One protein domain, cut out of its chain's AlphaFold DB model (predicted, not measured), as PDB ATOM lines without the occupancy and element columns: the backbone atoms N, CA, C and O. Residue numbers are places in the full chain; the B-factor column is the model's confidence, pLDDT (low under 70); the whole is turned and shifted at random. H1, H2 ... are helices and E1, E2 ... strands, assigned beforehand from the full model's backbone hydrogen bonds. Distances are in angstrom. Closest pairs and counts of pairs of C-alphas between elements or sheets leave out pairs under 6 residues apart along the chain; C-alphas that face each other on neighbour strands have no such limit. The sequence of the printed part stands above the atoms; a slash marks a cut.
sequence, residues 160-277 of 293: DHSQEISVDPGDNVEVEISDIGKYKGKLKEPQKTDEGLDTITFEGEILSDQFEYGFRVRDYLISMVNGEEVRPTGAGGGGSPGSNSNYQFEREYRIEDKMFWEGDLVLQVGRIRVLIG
ATOM      1  N   ASP A 160     106.191 189.029 244.184       90.62
ATOM      2  CA  ASP A 160     107.169 189.271 243.126       90.62
ATOM      3  C   ASP A 160     108.448 189.873 243.751       90.62
ATOM      4  O   ASP A 160     108.387 190.837 244.508       90.62
ATOM      5  N   HIS A 161     109.607 189.267 243.478       87.94
ATOM      6  CA  HIS A 161     110.915 189.646 244.045       87.94
ATOM      7  C   HIS A 161     111.896 190.133 242.970       87.94
ATOM      8  O   HIS A 161     112.720 190.991 243.248       87.94
ATOM      9  N   SER A 162     111.761 189.626 241.736       86.44
ATOM     10  CA  SER A 162     112.465 190.042 240.509       86.44
ATOM     11  C   SER A 162     113.897 190.559 240.717       86.44
ATOM     12  O   SER A 162     114.176 191.744 240.535       86.44
ATOM     13  N   GLN A 163     114.816 189.657 241.053       92.88
ATOM     14  CA  GLN A 163     116.237 189.951 241.211       92.88
ATOM     15  C   GLN A 163     117.068 189.223 240.150       92.88
ATOM     16  O   GLN A 163     116.845 188.044 239.896       92.88
ATOM     17  N   GLU A 164     118.046 189.907 239.560       93.88
ATOM     18  CA  GLU A 164     118.957 189.338 238.562       93.88
ATOM     19  C   GLU A 164     120.382 189.281 239.104       93.88
ATOM     20  O   GLU A 164     120.847 190.218 239.758       93.88
ATOM     21  N   ILE A 165     121.065 188.165 238.858       94.88
ATOM     22  CA  ILE A 165     122.394 187.893 239.407       94.88
ATOM     23  C   ILE A 165     123.258 187.339 238.285       94.88
ATOM     24  O   ILE A 165     122.966 186.268 237.758       94.88
ATOM     25  N   SER A 166     124.318 188.058 237.926       95.69
ATOM     26  CA  SER A 166     125.348 187.532 237.028       95.69
ATOM     27  C   SER A 166     126.077 186.377 237.708       95.69
ATOM     28  O   SER A 166     126.467 186.503 238.871       95.69
ATOM     29  N   VAL A 167     126.229 185.263 236.998       96.00
ATOM     30  CA  VAL A 167     126.803 184.020 237.529       96.00
ATOM     31  C   VAL A 167     127.722 183.378 236.500       96.00
ATOM     32  O   VAL A 167     127.437 183.428 235.312       96.00
ATOM     33  N   ASP A 168     128.771 182.709 236.955       95.81
ATOM     34  CA  ASP A 168     129.571 181.786 236.152       95.81
ATOM     35  C   ASP A 168     129.392 180.341 236.659       95.81
ATOM     36  O   ASP A 168     129.025 180.112 237.822       95.81
ATOM     37  N   PRO A 169     129.641 179.314 235.825       94.44
ATOM     38  CA  PRO A 169     129.713 177.945 236.317       94.44
ATOM     39  C   PRO A 169     130.731 177.825 237.460       94.44
ATOM     40  O   PRO A 169     131.855 178.312 237.375       94.44
ATOM     41  N   GLY A 170     130.316 177.188 238.553       94.75
ATOM     42  CA  GLY A 170     131.103 177.060 239.776       94.75
ATOM     43  C   GLY A 170     130.751 178.071 240.874       94.75
ATOM     44  O   GLY A 170     131.105 177.809 242.037       94.75
ATOM     45  N   ASP A 171     130.033 179.150 240.548       97.19
ATOM     46  CA  ASP A 171     129.694 180.220 241.487       97.19
ATOM     47  C   ASP A 171     128.672 179.808 242.543       97.19
ATOM     48  O   ASP A 171     127.767 179.002 242.311       97.19
ATOM     49  N   ASN A 172     128.812 180.417 243.723       96.50
ATOM     50  CA  ASN A 172     127.802 180.353 244.770       96.50
ATOM     51  C   ASN A 172     126.901 181.584 244.679       96.50
ATOM     52  O   ASN A 172     127.384 182.708 244.561       96.50
ATOM     53  N   VAL A 173     125.602 181.360 244.812       95.25
ATOM     54  CA  VAL A 173     124.576 182.396 244.846       95.25
ATOM     55  C   VAL A 173     123.946 182.404 246.232       95.25
ATOM     56  O   VAL A 173     123.615 181.346 246.763       95.25
ATOM     57  N   GLU A 174     123.748 183.588 246.804       95.56
ATOM     58  CA  GLU A 174     122.919 183.800 247.993       95.56
ATOM     59  C   GLU A 174     122.028 185.021 247.764       95.56
ATOM     60  O   GLU A 174     122.492 186.087 247.361       95.56
ATOM     61  N   VAL A 175     120.737 184.844 248.018       92.81
ATOM     62  CA  VAL A 175     119.695 185.858 247.914       92.81
ATOM     63  C   VAL A 175     118.914 185.869 249.212       92.81
ATOM     64  O   VAL A 175     118.322 184.865 249.608       92.81
ATOM     65  N   GLU A 176     118.901 187.021 249.865       92.75
ATOM     66  CA  GLU A 176     118.055 187.277 251.019       92.75
ATOM     67  C   GLU A 176     116.713 187.842 250.547       92.75
ATOM     68  O   GLU A 176     116.653 188.824 249.805       92.75
ATOM     69  N   ILE A 177     115.632 187.192 250.961       90.38
ATOM     70  CA  ILE A 177     114.262 187.617 250.704       90.38
ATOM     71  C   ILE A 177     113.757 188.184 252.022       90.38
ATOM     72  O   ILE A 177     113.506 187.427 252.964       90.38
ATOM     73  N   SER A 178     113.669 189.518 252.077       87.06
ATOM     74  CA  SER A 178     113.337 190.266 253.295       87.06
ATOM     75  C   SER A 178     112.144 189.643 253.997       87.06
ATOM     76  O   SER A 178     111.101 189.439 253.375       87.06
ATOM     77  N   ASP A 179     112.339 189.337 255.279       85.38
ATOM     78  CA  ASP A 179     111.293 188.846 256.169       85.38
ATOM     79  C   ASP A 179     110.613 187.549 255.681       85.38
ATOM     80  O   ASP A 179     109.513 187.230 256.098       85.38
ATOM     81  N   ILE A 180     111.252 186.768 254.802       89.56
ATOM     82  CA  ILE A 180     110.776 185.437 254.387       89.56
ATOM     83  C   ILE A 180     111.875 184.398 254.617       89.56
ATOM     84  O   ILE A 180     111.629 183.348 255.213       89.56
ATOM     85  N   GLY A 181     113.099 184.682 254.166       91.75
ATOM     86  CA  GLY A 181     114.239 183.794 254.364       91.75
ATOM     87  C   GLY A 181     115.305 183.917 253.280       91.75
ATOM     88  O   GLY A 181     115.453 184.958 252.645       91.75
ATOM     89  N   LYS A 182     116.076 182.850 253.065       93.81
ATOM     90  CA  LYS A 182     117.232 182.837 252.162       93.81
ATOM     91  C   LYS A 182     117.111 181.782 251.074       93.81
ATOM     92  O   LYS A 182     116.735 180.638 251.333       93.81
ATOM     93  N   TYR A 183     117.489 182.176 249.865       92.19
ATOM     94  CA  TYR A 183     117.664 181.333 248.691       92.19
ATOM     95  C   TYR A 183     119.150 181.272 248.364       92.19
ATOM     96  O   TYR A 183     119.737 182.285 247.991       92.19
ATOM     97  N   LYS A 184     119.787 180.114 248.511       94.38
ATOM     98  CA  LYS A 184     121.218 179.976 248.209       94.38
ATOM     99  C   LYS A 184     121.495 178.712 247.421       94.38
ATOM    100  O   LYS A 184     120.701 177.780 247.446       94.38
ATOM    101  N   GLY A 185     122.625 178.660 246.744       94.25
ATOM    102  CA  GLY A 185     123.020 177.474 246.004       94.25
ATOM    103  C   GLY A 185     124.311 177.660 245.241       94.25
ATOM    104  O   GLY A 185     124.989 178.676 245.375       94.25
ATOM    105  N   LYS A 186     124.642 176.657 244.440       96.06
ATOM    106  CA  LYS A 186     125.813 176.662 243.576       96.06
ATOM    107  C   LYS A 186     125.423 176.262 242.164       96.06
ATOM    108  O   LYS A 186     124.821 175.205 241.965       96.06
ATOM    109  N   LEU A 187     125.831 177.074 241.194       95.19
ATOM    110  CA  LEU A 187     125.789 176.692 239.790       95.19
ATOM    111  C   LEU A 187     126.965 175.747 239.521       95.19
ATOM    112  O   LEU A 187     128.112 176.052 239.843       95.19
ATOM    113  N   LYS A 188     126.693 174.547 239.019       94.94
ATOM    114  CA  LYS A 188     127.711 173.523 238.766       94.94
ATOM    115  C   LYS A 188     128.391 173.738 237.422       94.94
ATOM    116  O   LYS A 188     127.940 174.521 236.597       94.94
ATOM    117  N   GLU A 189     129.489 173.016 237.223       94.50
ATOM    118  CA  GLU A 189     130.140 172.937 235.918       94.50
ATOM    119  C   GLU A 189     129.212 172.264 234.895       94.50
ATOM    120  O   GLU A 189     128.493 171.325 235.270       94.50
ATOM    121  N   PRO A 190     129.241 172.678 233.616       91.88
ATOM    122  CA  PRO A 190     128.455 172.041 232.574       91.88
ATOM    123  C   PRO A 190     128.855 170.575 232.385       91.88
ATOM    124  O   PRO A 190     130.037 170.220 232.413       91.88
ATOM    125  N   GLN A 191     127.871 169.715 232.150       89.44
ATOM    126  CA  GLN A 191     128.062 168.300 231.855       89.44
ATOM    127  C   GLN A 191     127.557 167.993 230.453       89.44
ATOM    128  O   GLN A 191     126.536 168.509 230.016       89.44
ATOM    129  N   LYS A 192     128.268 167.125 229.736       84.62
ATOM    130  CA  LYS A 192     127.848 166.676 228.412       84.62
ATOM    131  C   LYS A 192     127.095 165.360 228.531       84.62
ATOM    132  O   LYS A 192     127.624 164.398 229.085       84.62
ATOM    133  N   THR A 193     125.888 165.318 227.989       77.00
ATOM    134  CA  THR A 193     125.060 164.108 227.948       77.00
ATOM    135  C   THR A 193     125.428 163.214 226.760       77.00
ATOM    136  O   THR A 193     125.990 163.676 225.762       77.00
ATOM    137  N   ASP A 194     125.058 161.931 226.833       74.81
ATOM    138  CA  ASP A 194     125.245 160.956 225.744       74.81
ATOM    139  C   ASP A 194     124.500 161.347 224.450       74.81
ATOM    140  O   ASP A 194     124.898 160.954 223.353       74.81
ATOM    141  N   GLU A 195     123.452 162.174 224.560       70.88
ATOM    142  CA  GLU A 195     122.696 162.749 223.434       70.88
ATOM    143  C   GLU A 195     123.426 163.925 222.757       70.88
ATOM    144  O   GLU A 195     122.959 164.458 221.749       70.88
ATOM    145  N   GLY A 196     124.588 164.330 223.281       70.19
ATOM    146  CA  GLY A 196     125.400 165.425 222.755       70.19
ATOM    147  C   GLY A 196     124.955 166.820 223.192       70.19
ATOM    148  O   GLY A 196     125.475 167.794 222.650       70.19
ATOM    149  N   LEU A 197     124.031 166.908 224.151       75.38
ATOM    150  CA  LEU A 197     123.540 168.157 224.728       75.38
ATOM    151  C   LEU A 197     124.255 168.474 226.029       75.38
ATOM    152  O   LEU A 197     124.559 167.557 226.800       75.38
ATOM    153  N   ASP A 198     124.478 169.758 226.273       86.62
ATOM    154  CA  ASP A 198     125.086 170.217 227.510       86.62
ATOM    155  C   ASP A 198     123.991 170.466 228.558       86.62
ATOM    156  O   ASP A 198     122.918 170.989 228.250       86.62
ATOM    157  N   THR A 199     124.241 170.075 229.800       89.75
ATOM    158  CA  THR A 199     123.395 170.371 230.957       89.75
ATOM    159  C   THR A 199     124.180 171.178 231.975       89.75
ATOM    160  O   THR A 199     125.394 171.025 232.110       89.75
ATOM    161  N   ILE A 200     123.495 172.047 232.708       90.88
ATOM    162  CA  ILE A 200     124.060 172.741 233.863       90.88
ATOM    163  C   ILE A 200     123.081 172.647 235.023       90.88
ATOM    164  O   ILE A 200     121.875 172.815 234.845       90.88
ATOM    165  N   THR A 201     123.597 172.349 236.210       91.00
ATOM    166  CA  THR A 201     122.768 172.097 237.392       91.00
ATOM    167  C   THR A 201     122.964 173.195 238.420       91.00
ATOM    168  O   THR A 201     124.093 173.553 238.747       91.00
ATOM    169  N   PHE A 202     121.867 173.708 238.965       91.56
ATOM    170  CA  PHE A 202     121.873 174.528 240.166       91.56
ATOM    171  C   PHE A 202     121.460 173.671 241.364       91.56
ATOM    172  O   PHE A 202     120.326 173.191 241.434       91.56
ATOM    173  N   GLU A 203     122.386 173.468 242.299       92.56
ATOM    174  CA  GLU A 203     122.118 172.807 243.579       92.56
ATOM    175  C   GLU A 203     121.808 173.880 244.620       92.56
ATOM    176  O   GLU A 203     122.688 174.664 244.983       92.56
ATOM    177  N   GLY A 204     120.558 173.940 245.073       90.69
ATOM    178  CA  GLY A 204     120.064 175.002 245.940       90.69
ATOM    179  C   GLY A 204     119.514 174.521 247.278       90.69
ATOM    180  O   GLY A 204     119.205 173.349 247.482       90.69
ATOM    181  N   GLU A 205     119.372 175.471 248.192       91.25
ATOM    182  CA  GLU A 205     118.791 175.326 249.520       91.25
ATOM    183  C   GLU A 205     117.909 176.547 249.814       91.25
ATOM    184  O   GLU A 205     118.285 177.691 249.539       91.25
ATOM    185  N   ILE A 206     116.736 176.286 250.388       91.25
ATOM    186  CA  ILE A 206     115.866 177.300 250.979       91.25
ATOM    187  C   ILE A 206     116.005 177.240 252.489       91.25
ATOM    188  O   ILE A 206     115.928 176.160 253.063       91.25
ATOM    189  N   LEU A 207     116.127 178.400 253.126       90.75
ATOM    190  CA  LEU A 207     116.079 178.552 254.575       90.75
ATOM    191  C   LEU A 207     114.985 179.554 254.920       90.75
ATOM    192  O   LEU A 207     115.078 180.707 254.514       90.75
ATOM    193  N   SER A 208     113.962 179.128 255.647       89.50
ATOM    194  CA  SER A 208     112.874 179.988 256.108       89.50
ATOM    195  C   SER A 208     112.869 180.066 257.625       89.50
ATOM    196  O   SER A 208     112.833 179.036 258.300       89.50
ATOM    197  N   ASP A 209     112.855 181.291 258.140       79.88
ATOM    198  CA  ASP A 209     112.766 181.549 259.579       79.88
ATOM    199  C   ASP A 209     111.314 181.783 260.028       79.88
ATOM    200  O   ASP A 209     110.998 181.581 261.199       79.88
ATOM    201  N   GLN A 210     110.425 182.182 259.106       81.81
ATOM    202  CA  GLN A 210     109.032 182.535 259.412       81.81
ATOM    203  C   GLN A 210     108.028 181.425 259.087       81.81
ATOM    204  O   GLN A 210     107.067 181.226 259.821       81.81
ATOM    205  N   PHE A 211     108.251 180.682 258.002       86.69
ATOM    206  CA  PHE A 211     107.304 179.672 257.521       86.69
ATOM    207  C   PHE A 211     107.792 178.258 257.822       86.69
ATOM    208  O   PHE A 211     108.854 177.857 257.333       86.69
ATOM    209  N   GLU A 212     106.991 177.487 258.566       82.75
ATOM    210  CA  GLU A 212     107.288 176.102 258.977       82.75
ATOM    211  C   GLU A 212     107.557 175.178 257.785       82.75
ATOM    212  O   GLU A 212     108.436 174.324 257.852       82.75
ATOM    213  N   TYR A 213     106.851 175.381 256.671       81.62
ATOM    214  CA  TYR A 213     107.027 174.613 255.434       81.62
ATOM    215  C   TYR A 213     107.880 175.348 254.391       81.62
ATOM    216  O   TYR A 213     107.931 174.951 253.229       81.62
ATOM    217  N   GLY A 214     108.555 176.425 254.787       87.12
ATOM    218  CA  GLY A 214     109.404 177.219 253.911       87.12
ATOM    219  C   GLY A 214     108.652 177.929 252.788       87.12
ATOM    220  O   GLY A 214     107.462 178.226 252.878       87.12
ATOM    221  N   PHE A 215     109.367 178.216 251.703       89.19
ATOM    222  CA  PHE A 215     108.826 178.892 250.527       89.19
ATOM    223  C   PHE A 215     109.404 178.297 249.246       89.19
ATOM    224  O   PHE A 215     110.437 177.632 249.247       89.19
ATOM    225  N   ARG A 216     108.734 178.544 248.122       88.31
ATOM    226  CA  ARG A 216     109.211 178.181 246.790       88.31
ATOM    227  C   ARG A 216     109.719 179.413 246.071       88.31
ATOM    228  O   ARG A 216     109.078 180.459 246.098       88.31
ATOM    229  N   VAL A 217     110.789 179.229 245.314       88.00
ATOM    230  CA  VAL A 217     111.306 180.236 244.390       88.00
ATOM    231  C   VAL A 217     111.098 179.774 242.958       88.00
ATOM    232  O   VAL A 217     111.404 178.632 242.592       88.00
ATOM    233  N   ARG A 218     110.546 180.670 242.144       87.00
ATOM    234  CA  ARG A 218     110.551 180.562 240.691       87.00
ATOM    235  C   ARG A 218     111.763 181.324 240.174       87.00
ATOM    236  O   ARG A 218     111.729 182.552 240.118       87.00
ATOM    237  N   ASP A 219     112.795 180.579 239.817       87.25
ATOM    238  CA  ASP A 219     114.028 181.076 239.228       87.25
ATOM    239  C   ASP A 219     114.212 180.577 237.787       87.25
ATOM    240  O   ASP A 219     113.551 179.624 237.354       87.25
ATOM    241  N   TYR A 220     115.096 181.249 237.055       87.69
ATOM    242  CA  TYR A 220     115.479 180.918 235.687       87.69
ATOM    243  C   TYR A 220     116.947 181.239 235.459       87.69
ATOM    244  O   TYR A 220     117.390 182.337 235.782       87.69
ATOM    245  N   LEU A 221     117.682 180.311 234.850       91.94
ATOM    246  CA  LEU A 221     118.981 180.607 234.262       91.94
ATOM    247  C   LEU A 221     118.774 181.032 232.807       91.94
ATOM    248  O   LEU A 221     118.132 180.312 232.039       91.94
ATOM    249  N   ILE A 222     119.310 182.187 232.438       93.50
ATOM    250  CA  ILE A 222     119.312 182.704 231.068       93.50
ATOM    251  C   ILE A 222     120.734 183.092 230.664       93.50
ATOM    252  O   ILE A 222     121.603 183.260 231.518       93.50
ATOM    253  N   SER A 223     120.957 183.244 229.363       95.00
ATOM    254  CA  SER A 223     122.180 183.818 228.809       95.00
ATOM    255  C   SER A 223     121.841 185.074 228.019       95.00
ATOM    256  O   SER A 223     120.910 185.069 227.209       95.00
ATOM    257  N   MET A 224     122.576 186.153 228.271       95.44
ATOM    258  CA  MET A 224     122.410 187.437 227.597       95.44
ATOM    259  C   MET A 224     123.424 187.557 226.460       95.44
ATOM    260  O   MET A 224     124.609 187.800 226.693       95.44
ATOM    261  N   VAL A 225     122.960 187.431 225.216       93.56
ATOM    262  CA  VAL A 225     123.802 187.517 224.011       93.56
ATOM    263  C   VAL A 225     123.431 188.781 223.246       93.56
ATOM    264  O   VAL A 225     122.336 188.886 222.708       93.56
ATOM    265  N   ASN A 226     124.326 189.771 223.190       89.81
ATOM    266  CA  ASN A 226     124.076 191.056 222.510       89.81
ATOM    267  C   ASN A 226     122.771 191.768 222.945       89.81
ATOM    268  O   ASN A 226     122.179 192.516 222.168       89.81
ATOM    269  N   GLY A 227     122.331 191.552 224.188       86.62
ATOM    270  CA  GLY A 227     121.086 192.109 224.725       86.62
ATOM    271  C   GLY A 227     119.823 191.292 224.427       86.62
ATOM    272  O   GLY A 227     118.741 191.722 224.815       86.62
ATOM    273  N   GLU A 228     119.942 190.132 223.780       90.94
ATOM    274  CA  GLU A 228     118.846 189.180 223.587       90.94
ATOM    275  C   GLU A 228     118.931 188.032 224.604       90.94
ATOM    276  O   GLU A 228     120.014 187.527 224.906       90.94
ATOM    277  N   GLU A 229     117.775 187.621 225.136       92.19
ATOM    278  CA  GLU A 229     117.676 186.493 226.065       92.19
ATOM    279  C   GLU A 229     117.697 185.159 225.309       92.19
ATOM    280  O   GLU A 229     116.762 184.831 224.570       92.19
ATOM    281  N   VAL A 230     118.712 184.338 225.572       91.50
ATOM    282  CA  VAL A 230     118.758 182.933 225.162       91.50
ATOM    283  C   VAL A 230     118.422 182.065 226.370       91.50
ATOM    284  O   VAL A 230     119.046 182.161 227.429       91.50
ATOM    285  N   ARG A 231     117.406 181.210 226.227       89.38
ATOM    286  CA  ARG A 231     116.893 180.376 227.319       89.38
ATOM    287  C   ARG A 231     117.262 178.906 227.104       89.38
ATOM    288  O   ARG A 231     117.125 178.421 225.981       89.38
ATOM    289  N   PRO A 232     117.668 178.179 228.159       85.50
ATOM    290  CA  PRO A 232     117.826 176.736 228.082       85.50
ATOM    291  C   PRO A 232     116.463 176.072 227.831       85.50
ATOM    292  O   PRO A 232     115.412 176.573 228.251       85.50
ATOM    293  N   THR A 233     116.469 174.931 227.145       75.25
ATOM    294  CA  THR A 233     115.293 174.070 227.016       75.25
ATOM    295  C   THR A 233     115.189 173.199 228.261       75.25
ATOM    296  O   THR A 233     116.154 172.614 228.727       75.25
ATOM    297  N   GLY A 234     114.002 173.124 228.859       60.97
ATOM    298  CA  GLY A 234     113.874 172.514 230.180       60.97
ATOM    299  C   GLY A 234     114.346 173.470 231.275       60.97
ATOM    300  O   GLY A 234     115.518 173.566 231.612       60.97
ATOM    301  N   ALA A 235     113.378 174.180 231.841       54.59
ATOM    302  CA  ALA A 235     113.479 174.830 233.135       54.59
ATOM    303  C   ALA A 235     112.050 174.990 233.655       54.59
ATOM    304  O   ALA A 235     111.249 175.752 233.111       54.59
ATOM    305  N   GLY A 236     111.687 174.225 234.676       44.88
ATOM    306  CA  GLY A 236     110.325 174.264 235.201       44.88
ATOM    307  C   GLY A 236     110.127 173.388 236.423       44.88
ATOM    308  O   GLY A 236     109.114 172.709 236.527       44.88
ATOM    309  N   GLY A 237     111.098 173.355 237.331       40.81
ATOM    310  CA  GLY A 237     111.044 172.516 238.520       40.81
ATOM    311  C   GLY A 237     110.898 173.350 239.775       40.81
ATOM    312  O   GLY A 237     111.865 173.534 240.500       40.81
ATOM    313  N   GLY A 238     109.693 173.848 240.056       44.38
ATOM    314  CA  GLY A 238     109.385 174.298 241.407       44.38
ATOM    315  C   GLY A 238     109.526 173.102 242.338       44.38
ATOM    316  O   GLY A 238     108.636 172.251 242.360       44.38
ATOM    317  N   GLY A 239     110.627 173.042 243.094       46.78
ATOM    318  CA  GLY A 239     110.739 172.118 244.213       46.78
ATOM    319  C   GLY A 239     109.446 172.193 245.022       46.78
ATOM    320  O   GLY A 239     108.894 173.280 245.243       46.78
ATOM    321  N   SER A 240     108.888 171.039 245.389       48.69
ATOM    322  CA  SER A 240     107.935 171.080 246.490       48.69
ATOM    323  C   SER A 240     108.699 171.617 247.693       48.69
ATOM    324  O   SER A 240     109.838 171.182 247.876       48.69
ATOM    325  N   PRO A 241     108.123 172.532 248.494       52.66
ATOM    326  CA  PRO A 241     108.671 172.805 249.799       52.66
ATOM    327  C   PRO A 241     108.909 171.449 250.446       52.66
ATOM    328  O   PRO A 241     108.113 170.511 250.256       52.66
ATOM    329  N   GLY A 242     110.050 171.299 251.105       53.06
ATOM    330  CA  GLY A 242     110.306 170.110 251.898       53.06
ATOM    331  C   GLY A 242     109.194 169.901 252.926       53.06
ATOM    332  O   GLY A 242     108.238 170.666 253.039       53.06
ATOM    333  N   SER A 243     109.294 168.834 253.705       59.72
ATOM    334  CA  SER A 243     108.431 168.683 254.882       59.72
ATOM    335  C   SER A 243     108.699 169.750 255.956       59.72
ATOM    336  O   SER A 243     107.956 169.806 256.924       59.72
ATOM    337  N   ASN A 244     109.759 170.554 255.805       68.38
ATOM    338  CA  ASN A 244     110.323 171.414 256.839       68.38
ATOM    339  C   ASN A 244     110.744 172.779 256.250       68.38
ATOM    340  O   ASN A 244     110.899 172.921 255.034       68.38
ATOM    341  N   SER A 245     111.021 173.747 257.128       79.38
ATOM    342  CA  SER A 245     111.373 175.140 256.804       79.38
ATOM    343  C   SER A 245     112.722 175.303 256.097       79.38
ATOM    344  O   SER A 245     113.029 176.369 255.562       79.38
ATOM    345  N   ASN A 246     113.510 174.228 256.059       84.62
ATOM    346  CA  ASN A 246     114.716 174.091 255.264       84.62
ATOM    347  C   ASN A 246     114.579 172.895 254.314       84.62
ATOM    348  O   ASN A 246     114.248 171.789 254.755       84.62
ATOM    349  N   TYR A 247     114.866 173.102 253.028       85.69
ATOM    350  CA  TYR A 247     115.002 172.003 252.080       85.69
ATOM    351  C   TYR A 247     116.020 172.293 250.975       85.69
ATOM    352  O   TYR A 247     116.202 173.430 250.542       85.69
ATOM    353  N   GLN A 248     116.637 171.219 250.485       88.31
ATOM    354  CA  GLN A 248     117.561 171.228 249.354       88.31
ATOM    355  C   GLN A 248     116.863 170.764 248.076       88.31
ATOM    356  O   GLN A 248     115.910 169.979 248.121       88.31
ATOM    357  N   PHE A 249     117.329 171.248 246.930       86.44
ATOM    358  CA  PHE A 249     116.803 170.882 245.621       86.44
ATOM    359  C   PHE A 249     117.891 170.965 244.549       86.44
ATOM    360  O   PHE A 249     118.874 171.686 244.692       86.44
ATOM    361  N   GLU A 250     117.668 170.271 243.438       88.56
ATOM    362  CA  GLU A 250     118.514 170.348 242.249       88.56
ATOM    363  C   GLU A 250     117.657 170.760 241.053       88.56
ATOM    364  O   GLU A 250     116.541 170.259 240.873       88.56
ATOM    365  N   ARG A 251     118.157 171.700 240.251       86.50
ATOM    366  CA  ARG A 251     117.528 172.129 238.997       86.50
ATOM    367  C   ARG A 251     118.507 171.953 237.862       86.50
ATOM    368  O   ARG A 251     119.542 172.606 237.839       86.50
ATOM    369  N   GLU A 252     118.150 171.091 236.926       88.44
ATOM    370  CA  GLU A 252     118.907 170.885 235.701       88.44
ATOM    371  C   GLU A 252     118.343 171.770 234.584       88.44
ATOM    372  O   GLU A 252     117.129 171.811 234.363       88.44
ATOM    373  N   TYR A 253     119.237 172.468 233.890       88.56
ATOM    374  CA  TYR A 253     118.965 173.263 232.700       88.56
ATOM    375  C   TYR A 253     119.620 172.570 231.503       88.56
ATOM    376  O   TYR A 253     120.838 172.374 231.502       88.56
ATOM    377  N   ARG A 254     118.836 172.192 230.487       89.81
ATOM    378  CA  ARG A 254     119.348 171.558 229.260       89.81
ATOM    379  C   ARG A 254     119.569 172.623 228.186       89.81
ATOM    380  O   ARG A 254     118.735 173.488 227.940       89.81
ATOM    381  N   ILE A 255     120.742 172.603 227.574       89.25
ATOM    382  CA  ILE A 255     121.207 173.656 226.675       89.25
ATOM    383  C   ILE A 255     121.336 173.058 225.280       89.25
ATOM    384  O   ILE A 255     122.238 172.277 224.978       89.25
ATOM    385  N   GLU A 256     120.372 173.410 224.435       86.69
ATOM    386  CA  GLU A 256     120.313 172.986 223.034       86.69
ATOM    387  C   GLU A 256     120.905 174.029 222.085       86.69
ATOM    388  O   GLU A 256     121.507 173.672 221.068       86.69
ATOM    389  N   ASP A 257     120.765 175.314 222.422       88.00
ATOM    390  CA  ASP A 257     121.336 176.404 221.642       88.00
ATOM    391  C   ASP A 257     122.771 176.687 222.086       88.00
ATOM    392  O   ASP A 257     123.027 177.070 223.226       88.00
ATOM    393  N   LYS A 258     123.720 176.537 221.160       86.25
ATOM    394  CA  LYS A 258     125.138 176.812 221.419       86.25
ATOM    395  C   LYS A 258     125.408 178.282 221.723       86.25
ATOM    396  O   LYS A 258     126.361 178.552 222.446       86.25
ATOM    397  N   MET A 259     124.574 179.199 221.222       89.81
ATOM    398  CA  MET A 259     124.705 180.628 221.519       89.81
ATOM    399  C   MET A 259     124.513 180.922 223.007       89.81
ATOM    400  O   MET A 259     125.032 181.918 223.495       89.81
ATOM    401  N   PHE A 260     123.846 180.035 223.756       91.38
ATOM    402  CA  PHE A 260     123.723 180.167 225.206       91.38
ATOM    403  C   PHE A 260     125.090 180.306 225.893       91.38
ATOM    404  O   PHE A 260     125.239 181.090 226.824       91.38
ATOM    405  N   TRP A 261     126.110 179.596 225.410       90.88
ATOM    406  CA  TRP A 261     127.458 179.648 225.980       90.88
ATOM    407  C   TRP A 261     128.289 180.849 225.514       90.88
ATOM    408  O   TRP A 261     129.413 181.027 225.974       90.88
ATOM    409  N   GLU A 262     127.771 181.651 224.582       91.56
ATOM    410  CA  GLU A 262     128.452 182.839 224.056       91.56
ATOM    411  C   GLU A 262     128.073 184.125 224.809       91.56
ATOM    412  O   GLU A 262     128.698 185.161 224.584       91.56
ATOM    413  N   GLY A 263     127.054 184.072 225.673       92.81
ATOM    414  CA  GLY A 263     126.544 185.215 226.430       92.81
ATOM    415  C   GLY A 263     126.888 185.188 227.916       92.81
ATOM    416  O   GLY A 263     127.383 184.192 228.444       92.81
ATOM    417  N   ASP A 264     126.579 186.296 228.588       95.62
ATOM    418  CA  ASP A 264     126.733 186.425 230.038       95.62
ATOM    419  C   ASP A 264     125.579 185.692 230.736       95.62
ATOM    420  O   ASP A 264     124.405 185.977 230.468       95.62
ATOM    421  N   LEU A 265     125.885 184.746 231.629       95.44
ATOM    422  CA  LEU A 265     124.838 184.003 232.328       95.44
ATOM    423  C   LEU A 265     124.236 184.843 233.457       95.44
ATOM    424  O   LEU A 265     124.933 185.492 234.243       95.44
ATOM    425  N   VAL A 266     122.912 184.790 233.558       95.25
ATOM    426  CA  VAL A 266     122.137 185.500 234.572       95.25
ATOM    427  C   VAL A 266     121.150 184.536 235.215       95.25
ATOM    428  O   VAL A 266     120.352 183.888 234.535       95.25
ATOM    429  N   LEU A 267     121.181 184.456 236.544       93.06
ATOM    430  CA  LEU A 267     120.141 183.812 237.333       93.06
ATOM    431  C   LEU A 267     119.088 184.856 237.722       93.06
ATOM    432  O   LEU A 267     119.355 185.771 238.501       93.06
ATOM    433  N   GLN A 268     117.880 184.700 237.191       92.00
ATOM    434  CA  GLN A 268     116.716 185.505 237.542       92.00
ATOM    435  C   GLN A 268     115.932 184.825 238.666       92.00
ATOM    436  O   GLN A 268     115.402 183.732 238.484       92.00
ATOM    437  N   VAL A 269     115.802 185.485 239.813       90.75
ATOM    438  CA  VAL A 269     114.953 185.089 240.944       90.75
ATOM    439  C   VAL A 269     113.662 185.903 240.884       90.75
ATOM    440  O   VAL A 269     113.622 187.067 241.272       90.75
ATOM    441  N   GLY A 270     112.600 185.301 240.349       88.06
ATOM    442  CA  GLY A 270     111.385 186.022 239.962       88.06
ATOM    443  C   GLY A 270     110.319 186.098 241.052       88.06
ATOM    444  O   GLY A 270     110.056 187.166 241.598       88.06
ATOM    445  N   ARG A 271     109.661 184.968 241.335       90.06
ATOM    446  CA  ARG A 271     108.482 184.908 242.221       90.06
ATOM    447  C   ARG A 271     108.718 183.994 243.410       90.06
ATOM    448  O   ARG A 271     109.131 182.847 243.233       90.06
ATOM    449  N   ILE A 272     108.355 184.477 244.588       91.38
ATOM    450  CA  ILE A 272     108.342 183.724 245.839       91.38
ATOM    451  C   ILE A 272     106.919 183.238 246.088       91.38
ATOM    452  O   ILE A 272     105.971 183.986 245.865       91.38
ATOM    453  N   ARG A 273     106.748 181.981 246.505       91.31
ATOM    454  CA  ARG A 273     105.449 181.419 246.897       91.31
ATOM    455  C   ARG A 273     105.540 180.787 248.270       91.31
ATOM    456  O   ARG A 273     106.356 179.892 248.469       91.31
ATOM    457  N   VAL A 274     104.652 181.178 249.160       91.00
ATOM    458  CA  VAL A 274     104.533 180.629 250.508       91.00
ATOM    459  C   VAL A 274     103.283 179.761 250.558       91.00
ATOM    460  O   VAL A 274     102.236 180.165 250.049       91.00
ATOM    461  N   LEU A 275     103.407 178.542 251.090       88.88
ATOM    462  CA  LEU A 275     102.250 177.692 251.380       88.88
ATOM    463  C   LEU A 275     101.538 178.271 252.603       88.88
ATOM    464  O   LEU A 275     102.198 178.516 253.607       88.88
ATOM    465  N   ILE A 276     100.227 178.468 252.509       87.94
ATOM    466  CA  ILE A 276      99.402 178.864 253.650       87.94
ATOM    467  C   ILE A 276      98.655 177.629 254.163       87.94
ATOM    468  O   ILE A 276      98.076 176.884 253.365       87.94
ATOM    469  N   GLY A 277      98.684 177.407 255.473       80.12
ATOM    470  CA  GLY A 277      98.193 176.205 256.132       80.12
ATOM    471  C   GLY A 277      99.185 175.041 256.136       80.12
ATOM    472  O   GLY A 277     100.265 175.071 255.537       80.12
TER     473      GLY A 277
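Overview. This is residues 160 to 277 of the 293 residues of an uncharacterized protein of Natranaerobius thermophilus (strain ATCC BAA-1301 / DSM 18059 / JW/NM-WN-LF) (UniProt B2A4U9). Two strongly twisted sheets of four strands, E1 E8 E5 E6 and E2 E3 E4 E7, stand face to face as a sandwich, with the short helix H1 near one end of its long axis. The long strands E4, E5, E7 and E8 make most of the length, and the unnamed residues 231 to 245 run back along it from E6 to E7. The printed part has 118 residues, mostly strand, with elements in the order E1 E2 E3 E4 E5 E6 E7 H1 E8; both sheets are antiparallel throughout. It is compact, with a radius of gyration of the C-alphas of 14.7 A and spans of 43 by 31 by 21 A.

Arrangement. E1, residues 160 to 166, is an edge strand and the antiparallel neighbour of E8, residues 264 to 276; N 163 and O 269 are 2.9 A apart. E2, residues 172 to 177, E3, residues 181 to 187, and E4, residues 198 to 208, form a meander, each strand the antiparallel neighbour of the one before, in two hairpins; N 175 and O 183 are 2.7 A apart, N 184 and O 205 3.0 A. E4 is also antiparallel to E7, residues 246 to 255, with N 202 and O 251 at 2.8 A. E5, residues 215 to 225, is antiparallel to E8, with N 220 and O 268 at 2.9 A, and forms a hairpin with E6, residues 228 to 230, with N 225 and O 228 at 3.0 A. The sheets' facing parts are 9.8 A centre to centre, with strands at 34 degrees. H1, residues 258 to 262, is on the sheet E1 E8 E5 E6, over E5, at a height over the sheet of 7.8 A; their closest C-alphas, Ser 223 and Phe 260, are 5.4 A apart. In H1, 0 of 1 O i to N i+4 pairs and 2 of 2 O i to N i+3 pairs are within hydrogen-bond range.

Along the chain. E1 begins at C-alpha 160 (107.169, 189.271, 243.126) and is 19.3 A long; E2 measures 16.5 A, E3 19.9 A and E4 32.6 A. E5 measures 31.7 A, E6 6.4 A, E7 29.3 A and H1 7.4 A. E8, 36.9 A long, ends at C-alpha 276 (99.402, 178.864, 253.650).

Size, cuts and confidence. The two C-alphas farthest apart, those of Asn 226 and Gly 277, are 45.0 A apart. The printed part has no cut. The link from E6 to E7 is long, with 15 residues. Mean pLDDT of the printed part is 85.9; residues 234 to 244 are under 70.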